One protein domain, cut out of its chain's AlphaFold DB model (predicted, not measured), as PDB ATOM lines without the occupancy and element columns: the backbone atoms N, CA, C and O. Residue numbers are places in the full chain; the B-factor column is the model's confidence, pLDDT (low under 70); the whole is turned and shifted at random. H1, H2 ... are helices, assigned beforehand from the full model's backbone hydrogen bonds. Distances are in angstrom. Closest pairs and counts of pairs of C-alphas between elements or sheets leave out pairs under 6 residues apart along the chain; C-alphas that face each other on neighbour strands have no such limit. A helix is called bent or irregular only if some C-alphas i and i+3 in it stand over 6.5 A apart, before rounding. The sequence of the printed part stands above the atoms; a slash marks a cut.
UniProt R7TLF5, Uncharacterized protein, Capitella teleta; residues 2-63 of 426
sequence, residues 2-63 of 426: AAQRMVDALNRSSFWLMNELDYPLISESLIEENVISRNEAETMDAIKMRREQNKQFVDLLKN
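This is residues 2 to 63 of the 426 residues of an uncharacterized protein of Capitella teleta (UniProt R7TLF5). This is an open chain of three helices with two long arms: kinked H1 leads into the short helix H2, and the chain then folds back so that the long helix H3 runs past H2 the opposite way and on far beyond it. Residues 2 to 17 of H1 and 49 to 63 of H3 stick out from a small body, and the two far ends of these arms make the longest axis. The printed part has 62 residues, with three named helices in the order H1, H2, H3 and no named strand; the class is all helix. The whole is loose, with a radius of gyration of the C-alphas of 14.5 A, and elongated, with spans of 46 by 26 by 16 A.

H1, residues 2 to 20, touches no helix. It has a kink of 50 degrees near residue 13, and it is only just irregular: C-alphas 12 and 15 are 7.0 A apart. H1 and H2, residues 23 to 32, meet only through their link, which is tight, with 2 residues between them. H2 and H3, residues 38 to 63, are joined by a tight link of 5 residues and form a helical hairpin. They only just touch, with 3 pairs of C-alphas within 8 A, and H3 does so with residues 38 to 41 alone. The closest C-alphas of the two are those of Ile 31 and Arg 38, 6.2 A apart. H2 and H3 stand at a shallow tilt of 5 degrees and run opposite ways, with their centres 18.2 A apart. H1 and H3 are only just apart, with their closest C-alphas 8.4 A from each other. Of the O i to N i+4 pairs, 12 of 15 in H1, 4 of 6 in H2 and 21 of 22 in H3 are within hydrogen-bond range.

H1 begins at C-alpha 2, at (-58.669, 174.426, -6.527), and measures 26.1 A from its first to its last C-alpha, Ala 2 to Glu 20. H2 runs from Tyr 23, with its C-alpha at (-62.109, 184.938, 17.692), to Glu 32, over 14.1 A. H3 is the longest helix, with 26 residues from Arg 38 to Asn 63 over 37.3 A, and it ends at C-alpha 63, at (-78.209, 207.375, 20.890).

The two C-alphas farthest apart are those of Ala 2 and Asn 63, at 47.1 A. Without the stretches that stand free, the body has 31 residues and spans 23 by 15 by 10 A, with a radius of gyration of 8.8 A. The printed part has no cut, and neither link is long. The mean pLDDT of the printed part is 74.4. It is under 70 in 24 residues, namely 2 to 19, 21, 54, 57 to 58 and 61 to 62.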
ATOM      1  N   ALA A   2     -57.869 174.681  -7.739       56.88
ATOM      2  CA  ALA A   2     -58.669 174.426  -6.527       56.88
ATOM      3  C   ALA A   2     -58.273 175.311  -5.323       56.88
ATOM      4  O   ALA A   2     -59.146 175.917  -4.713       56.88
ATOM      5  N   ALA A   3     -56.971 175.478  -5.060       55.34
ATOM      6  CA  ALA A   3     -56.473 176.350  -3.989       55.34
ATOM      7  C   ALA A   3     -56.919 177.818  -4.154       55.34
ATOM      8  O   ALA A   3     -57.412 178.419  -3.209       55.34
ATOM      9  N   GLN A   4     -56.856 178.363  -5.376       66.00
ATOM     10  CA  GLN A   4     -57.303 179.734  -5.656       66.00
ATOM     11  C   GLN A   4     -58.803 179.923  -5.393       66.00
ATOM     12  O   GLN A   4     -59.206 180.916  -4.804       66.00
ATOM     13  N   ARG A   5     -59.635 178.941  -5.769       68.56
ATOM     14  CA  ARG A   5     -61.081 178.987  -5.498       68.56
ATOM     15  C   ARG A   5     -61.390 178.956  -4.002       68.56
ATOM     16  O   ARG A   5     -62.364 179.568  -3.581       68.56
ATOM     17  N   MET A   6     -60.569 178.259  -3.217       61.53
ATOM     18  CA  MET A   6     -60.697 178.208  -1.762       61.53
ATOM     19  C   MET A   6     -60.316 179.547  -1.119       61.53
ATOM     20  O   MET A   6     -61.056 180.042  -0.277       61.53
ATOM     21  N   VAL A   7     -59.235 180.182  -1.585       66.75
ATOM     22  CA  VAL A   7     -58.840 181.537  -1.160       66.75
ATOM     23  C   VAL A   7     -59.914 182.565  -1.525       66.75
ATOM     24  O   VAL A   7     -60.304 183.370  -0.686       66.75
ATOM     25  N   ASP A   8     -60.470 182.506  -2.736       65.31
ATOM     26  CA  ASP A   8     -61.537 183.419  -3.162       65.31
ATOM     27  C   ASP A   8     -62.836 183.213  -2.361       65.31
ATOM     28  O   ASP A   8     -63.553 184.177  -2.086       65.31
ATOM     29  N   ALA A   9     -63.149 181.972  -1.974       69.31
ATOM     30  CA  ALA A   9     -64.283 181.661  -1.108       69.31
ATOM     31  C   ALA A   9     -64.059 182.168   0.327       69.31
ATOM     32  O   ALA A   9     -64.955 182.792   0.891       69.31
ATOM     33  N   LEU A  10     -62.856 181.984   0.881       66.12
ATOM     34  CA  LEU A  10     -62.471 182.530   2.186       66.12
ATOM     35  C   LEU A  10     -62.510 184.061   2.189       66.12
ATOM     36  O   LEU A  10     -63.056 184.647   3.115       66.12
ATOM     37  N   ASN A  11     -62.043 184.716   1.124       63.91
ATOM     38  CA  ASN A  11     -62.105 186.173   0.997       63.91
ATOM     39  C   ASN A  11     -63.547 186.692   0.950       63.91
ATOM     40  O   ASN A  11     -63.850 187.706   1.575       63.91
ATOM     41  N   ARG A  12     -64.462 185.987   0.270       68.38
ATOM     42  CA  ARG A  12     -65.894 186.344   0.238       68.38
ATOM     43  C   ARG A  12     -66.587 186.131   1.582       68.38
ATOM     44  O   ARG A  12     -67.465 186.912   1.931       68.38
ATOM     45  N   SER A  13     -66.186 185.102   2.323       68.38
ATOM     46  CA  SER A  13     -66.752 184.774   3.635       68.38
ATOM     47  C   SER A  13     -66.047 185.475   4.800       68.38
ATOM     48  O   SER A  13     -66.558 185.442   5.916       68.38
ATOM     49  N   SER A  14     -64.911 186.140   4.560       60.28
ATOM     50  CA  SER A  14     -64.089 186.802   5.586       60.28
ATOM     51  C   SER A  14     -64.877 187.826   6.408       60.28
ATOM     52  O   SER A  14     -64.689 187.923   7.618       60.28
ATOM     53  N   PHE A  15     -65.825 188.521   5.774       59.88
ATOM     54  CA  PHE A  15     -66.722 189.470   6.432       59.88
ATOM     55  C   PHE A  15     -67.654 188.797   7.453       59.88
ATOM     56  O   PHE A  15     -67.846 189.317   8.549       59.88
ATOM     57  N   TRP A  16     -68.206 187.629   7.114       67.62
ATOM     58  CA  TRP A  16     -69.076 186.853   8.008       67.62
ATOM     59  C   TRP A  16     -68.277 186.213   9.146       67.62
ATOM     60  O   TRP A  16     -68.672 186.277  10.306       67.62
ATOM     61  N   LEU A  17     -67.110 185.653   8.818       62.53
ATOM     62  CA  LEU A  17     -66.236 184.985   9.782       62.53
ATOM     63  C   LEU A  17     -65.686 185.958  10.833       62.53
ATOM     64  O   LEU A  17     -65.575 185.581  11.990       62.53
ATOM     65  N   MET A  18     -65.392 187.214  10.475       61.81
ATOM     66  CA  MET A  18     -64.896 188.201  11.445       61.81
ATOM     67  C   MET A  18     -65.974 188.789  12.366       61.81
ATOM     68  O   MET A  18     -65.620 189.333  13.412       61.81
ATOM     69  N   ASN A  19     -67.258 188.700  12.001       64.94
ATOM     70  CA  ASN A  19     -68.355 189.256  12.801       64.94
ATOM     71  C   ASN A  19     -69.024 188.219  13.713       64.94
ATOM     72  O   ASN A  19     -69.441 188.578  14.810       64.94
ATOM     73  N   GLU A  20     -69.122 186.960  13.276       72.31
ATOM     74  CA  GLU A  20     -69.893 185.933  13.991       72.31
ATOM     75  C   GLU A  20     -69.024 184.989  14.838       72.31
ATOM     76  O   GLU A  20     -69.520 184.373  15.779       72.31
ATOM     77  N   LEU A  21     -67.734 184.832  14.509       66.88
ATOM     78  CA  LEU A  21     -66.870 183.901  15.231       66.88
ATOM     79  C   LEU A  21     -66.261 184.532  16.480       66.88
ATOM     80  O   LEU A  21     -65.707 185.638  16.454       66.88
ATOM     81  N   ASP A  22     -66.289 183.761  17.563       72.12
ATOM     82  CA  ASP A  22     -65.654 184.113  18.826       72.12
ATOM     83  C   ASP A  22     -64.133 183.925  18.726       72.12
ATOM     84  O   ASP A  22     -63.540 182.921  19.117       72.12
ATOM     85  N   TYR A  23     -63.515 184.910  18.076       73.94
ATOM     86  CA  TYR A  23     -62.109 184.938  17.692       73.94
ATOM     87  C   TYR A  23     -61.100 184.574  18.803       73.94
ATOM     88  O   TYR A  23     -60.173 183.842  18.475       73.94
ATOM     89  N   PRO A  24     -61.265 184.974  20.084       75.56
ATOM     90  CA  PRO A  24     -60.310 184.632  21.145       75.56
ATOM     91  C   PRO A  24     -60.133 183.123  21.362       75.56
ATOM     92  O   PRO A  24     -59.058 182.672  21.735       75.56
ATOM     93  N   LEU A  25     -61.176 182.325  21.111       76.19
ATOM     94  CA  LEU A  25     -61.098 180.865  21.231       76.19
ATOM     95  C   LEU A  25     -60.429 180.225  20.009       76.19
ATOM     96  O   LEU A  25     -59.830 179.157  20.102       76.19
ATOM     97  N   ILE A  26     -60.536 180.878  18.852       79.75
ATOM     98  CA  ILE A  26     -60.008 180.382  17.581       79.75
ATOM     99  C   ILE A  26     -58.546 180.796  17.409       79.75
ATOM    100  O   ILE A  26     -57.763 180.019  16.874       79.75
ATOM    101  N   SER A  27     -58.153 181.984  17.876       81.62
ATOM    102  CA  SER A  27     -56.769 182.459  17.810       81.62
ATOM    103  C   SER A  27     -55.828 181.557  18.605       81.62
ATOM    104  O   SER A  27     -54.795 181.175  18.067       81.62
ATOM    105  N   GLU A  28     -56.205 181.132  19.815       83.38
ATOM    106  CA  GLU A  28     -55.409 180.190  20.616       83.38
ATOM    107  C   GLU A  28     -55.240 178.843  19.899       83.38
ATOM    108  O   GLU A  28     -54.119 178.366  19.743       83.38
ATOM    109  N   SER A  29     -56.319 178.284  19.337       85.50
ATOM    110  CA  SER A  29     -56.243 177.037  18.561       85.50
ATOM    111  C   SER A  29     -55.375 177.177  17.299       85.50
ATOM    112  O   SER A  29     -54.621 176.264  16.969       85.50
ATOM    113  N   LEU A  30     -55.420 178.322  16.608       87.12
ATOM    114  CA  LEU A  30     -54.589 178.583  15.425       87.12
ATOM    115  C   LEU A  30     -53.112 178.840  15.772       87.12
ATOM    116  O   LEU A  30     -52.239 178.549  14.951       87.12
ATOM    117  N   ILE A  31     -52.823 179.370  16.966       90.19
ATOM    118  CA  ILE A  31     -51.459 179.499  17.501       90.19
ATOM    119  C   ILE A  31     -50.922 178.118  17.899       90.19
ATOM    120  O   ILE A  31     -49.778 177.800  17.577       90.19
ATOM    121  N   GLU A  32     -51.734 177.285  18.559       91.31
ATOM    122  CA  GLU A  32     -51.368 175.915  18.951       91.31
ATOM    123  C   GLU A  32     -51.049 175.032  17.738       91.31
ATOM    124  O   GLU A  32     -50.067 174.287  17.751       91.31
ATOM    125  N   GLU A  33     -51.820 175.164  16.656       93.88
ATOM    126  CA  GLU A  33     -51.560 174.476  15.386       93.88
ATOM    127  C   GLU A  33     -50.441 175.130  14.548       93.88
ATOM    128  O   GLU A  33     -50.096 174.631  13.475       93.88
ATOM    129  N   ASN A  34     -49.841 176.223  15.037       89.38
ATOM    130  CA  ASN A  34     -48.771 176.976  14.377       89.38
ATOM    131  C   ASN A  34     -49.168 177.488  12.973       89.38
ATOM    132  O   ASN A  34     -48.328 177.610  12.078       89.38
ATOM    133  N   VAL A  35     -50.466 177.757  12.775       91.44
ATOM    134  CA  VAL A  35     -51.045 178.290  11.529       91.44
ATOM    135  C   VAL A  35     -50.815 179.797  11.431       91.44
ATOM    136  O   VAL A  35     -50.578 180.314  10.340       91.44
ATOM    137  N   ILE A  36     -50.866 180.490  12.569       87.62
ATOM    138  CA  ILE A  36     -50.541 181.911  12.704       87.62
ATOM    139  C   ILE A  36     -49.520 182.094  13.823       87.62
ATOM    140  O   ILE A  36     -49.543 181.387  14.832       87.62
ATOM    141  N   SER A  37     -48.624 183.061  13.667       91.69
ATOM    142  CA  SER A  37     -47.720 183.435  14.749       91.69
ATOM    143  C   SER A  37     -48.464 184.210  15.840       91.69
ATOM    144  O   SER A  37     -49.445 184.912  15.585       91.69
ATOM    145  N   ARG A  38     -47.952 184.150  17.074       87.81
ATOM    146  CA  ARG A  38     -48.504 184.915  18.203       87.81
ATOM    147  C   ARG A  38     -48.539 186.429  17.927       87.81
ATOM    148  O   ARG A  38     -49.504 187.083  18.297       87.81
ATOM    149  N   ASN A  39     -47.551 186.967  17.207       81.62
ATOM    150  CA  ASN A  39     -47.531 188.383  16.816       81.62
ATOM    151  C   ASN A  39     -48.665 188.727  15.833       81.62
ATOM    152  O   ASN A  39     -49.272 189.789  15.937       81.62
ATOM    153  N   GLU A  40     -48.972 187.842  14.879       84.12
ATOM    154  CA  GLU A  40     -50.087 188.049  13.944       84.12
ATOM    155  C   GLU A  40     -51.438 188.003  14.671       84.12
ATOM    156  O   GLU A  40     -52.301 188.839  14.396       84.12
ATOM    157  N   ALA A  41     -51.603 187.108  15.650       84.81
ATOM    158  CA  ALA A  41     -52.783 187.078  16.517       84.81
ATOM    159  C   ALA A  41     -52.971 188.395  17.290       84.81
ATOM    160  O   ALA A  41     -54.053 188.980  17.241       84.81
ATOM    161  N   GLU A  42     -51.903 188.934  17.889       83.38
ATOM    162  CA  GLU A  42     -51.946 190.231  18.580       83.38
ATOM    163  C   GLU A  42     -52.345 191.383  17.637       83.38
ATOM    164  O   GLU A  42     -53.130 192.259  18.010       83.38
ATOM    165  N   THR A  43     -51.861 191.382  16.386       79.38
ATOM    166  CA  THR A  43     -52.280 192.399  15.404       79.38
ATOM    167  C   THR A  43     -53.755 192.275  15.020       79.38
ATOM    168  O   THR A  43     -54.426 193.293  14.834       79.38
ATOM    169  N   MET A  44     -54.286 191.053  14.937       73.62
ATOM    170  CA  MET A  44     -55.695 190.816  14.622       73.62
ATOM    171  C   MET A  44     -56.621 191.231  15.771       73.62
ATOM    172  O   MET A  44     -57.641 191.878  15.513       73.62
ATOM    173  N   ASP A  45     -56.238 190.978  17.025       79.44
ATOM    174  CA  ASP A  45     -56.968 191.475  18.199       79.44
ATOM    175  C   ASP A  45     -56.991 193.008  18.242       79.44
ATOM    176  O   ASP A  45     -58.045 193.613  18.461       79.44
ATOM    177  N   ALA A  46     -55.870 193.663  17.923       77.38
ATOM    178  CA  ALA A  46     -55.809 195.121  17.844       77.38
ATOM    179  C   ALA A  46     -56.751 195.692  16.762       77.38
ATOM    180  O   ALA A  46     -57.403 196.720  16.976       77.38
ATOM    181  N   ILE A  47     -56.868 195.019  15.611       74.81
ATOM    182  CA  ILE A  47     -57.806 195.389  14.538       74.81
ATOM    183  C   ILE A  47     -59.262 195.199  14.993       74.81
ATOM    184  O   ILE A  47     -60.095 196.076  14.749       74.81
ATOM    185  N   LYS A  48     -59.584 194.097  15.684       79.44
ATOM    186  CA  LYS A  48     -60.939 193.826  16.196       79.44
ATOM    187  C   LYS A  48     -61.362 194.856  17.242       79.44
ATOM    188  O   LYS A  48     -62.436 195.445  17.113       79.44
ATOM    189  N   MET A  49     -60.493 195.143  18.210       75.88
ATOM    190  CA  MET A  49     -60.720 196.169  19.236       75.88
ATOM    191  C   MET A  49     -61.035 197.525  18.608       75.88
ATOM    192  O   MET A  49     -62.018 198.187  18.943       75.88
ATOM    193  N   ARG A  50     -60.255 197.898  17.597       72.31
ATOM    194  CA  ARG A  50     -60.446 199.129  16.838       72.31
ATOM    195  C   ARG A  50     -61.748 199.146  16.035       72.31
ATOM    196  O   ARG A  50     -62.283 200.224  15.816       72.31
ATOM    197  N   ARG A  51     -62.295 198.008  15.598       74.88
ATOM    198  CA  ARG A  51     -63.635 197.943  14.980       74.88
ATOM    199  C   ARG A  51     -64.752 198.073  16.015       74.88
ATOM    200  O   ARG A  51     -65.736 198.762  15.738       74.88
ATOM    201  N   GLU A  52     -64.598 197.491  17.201       78.06
ATOM    202  CA  GLU A  52     -65.622 197.560  18.250       78.06
ATOM    203  C   GLU A  52     -65.719 198.959  18.875       78.06
ATOM    204  O   GLU A  52     -66.810 199.518  18.934       78.06
ATOM    205  N   GLN A  53     -64.596 199.603  19.220       71.94
ATOM    206  CA  GLN A  53     -64.573 200.999  19.712       71.94
ATOM    207  C   GLN A  53     -65.331 201.954  18.786       71.94
ATOM    208  O   GLN A  53     -66.037 202.887  19.163       71.94
ATOM    209  N   ASN A  54     -65.156 201.697  17.511       68.38
ATOM    210  CA  ASN A  54     -65.551 202.553  16.429       68.38
ATOM    211  C   ASN A  54     -67.059 202.283  16.155       68.38
ATOM    212  O   ASN A  54     -67.804 203.200  15.804       68.38
ATOM    213  N   LYS A  55     -67.552 201.057  16.427       78.69
ATOM    214  CA  LYS A  55     -68.981 200.686  16.472       78.69
ATOM    215  C   LYS A  55     -69.672 201.338  17.665       78.69
ATOM    216  O   LYS A  55     -70.684 202.001  17.463       78.69
ATOM    217  N   GLN A  56     -69.063 201.285  18.848       74.62
ATOM    218  CA  GLN A  56     -69.548 202.002  20.030       74.62
ATOM    219  C   GLN A  56     -69.650 203.512  19.784       74.62
ATOM    220  O   GLN A  56     -70.621 204.135  20.202       74.62
ATOM    221  N   PHE A  57     -68.697 204.108  19.059       63.47
ATOM    222  CA  PHE A  57     -68.759 205.519  18.670       63.47
ATOM    223  C   PHE A  57     -69.962 205.827  17.766       63.47
ATOM    224  O   PHE A  57     -70.686 206.794  18.005       63.47
ATOM    225  N   VAL A  58     -70.220 204.988  16.758       66.00
ATOM    226  CA  VAL A  58     -71.388 205.126  15.871       66.00
ATOM    227  C   VAL A  58     -72.699 204.955  16.646       66.00
ATOM    228  O   VAL A  58     -73.636 205.725  16.442       66.00
ATOM    229  N   ASP A  59     -72.767 204.008  17.577       72.62
ATOM    230  CA  ASP A  59     -73.957 203.800  18.405       72.62
ATOM    231  C   ASP A  59     -74.162 204.943  19.418       72.62
ATOM    232  O   ASP A  59     -75.288 205.387  19.636       72.62
ATOM    233  N   LEU A  60     -73.081 205.530  19.942       75.06
ATOM    234  CA  LEU A  60     -73.113 206.778  20.716       75.06
ATOM    235  C   LEU A  60     -73.669 207.950  19.899       75.06
ATOM    236  O   LEU A  60     -74.424 208.765  20.437       75.06
ATOM    237  N   LEU A  61     -73.317 208.045  18.613       68.38
ATOM    238  CA  LEU A  61     -73.862 209.066  17.714       68.38
ATOM    239  C   LEU A  61     -75.358 208.862  17.452       68.38
ATOM    240  O   LEU A  61     -76.093 209.850  17.409       68.38
ATOM    241  N   LYS A  62     -75.814 207.610  17.327       69.56
ATOM    242  CA  LYS A  62     -77.238 207.270  17.175       69.56
ATOM    243  C   LYS A  62     -78.038 207.574  18.445       69.56
ATOM    244  O   LYS A  62     -79.108 208.168  18.368       69.56
ATOM    245  N   ASN A  63     -77.497 207.239  19.616       72.06
ATOM    246  CA  ASN A  63     -78.209 207.375  20.890       72.06
ATOM    247  C   ASN A  63     -78.287 208.819  21.409       72.06
ATOM    248  O   ASN A  63     -79.208 209.156  22.151       72.06
TER     249      ASN A  63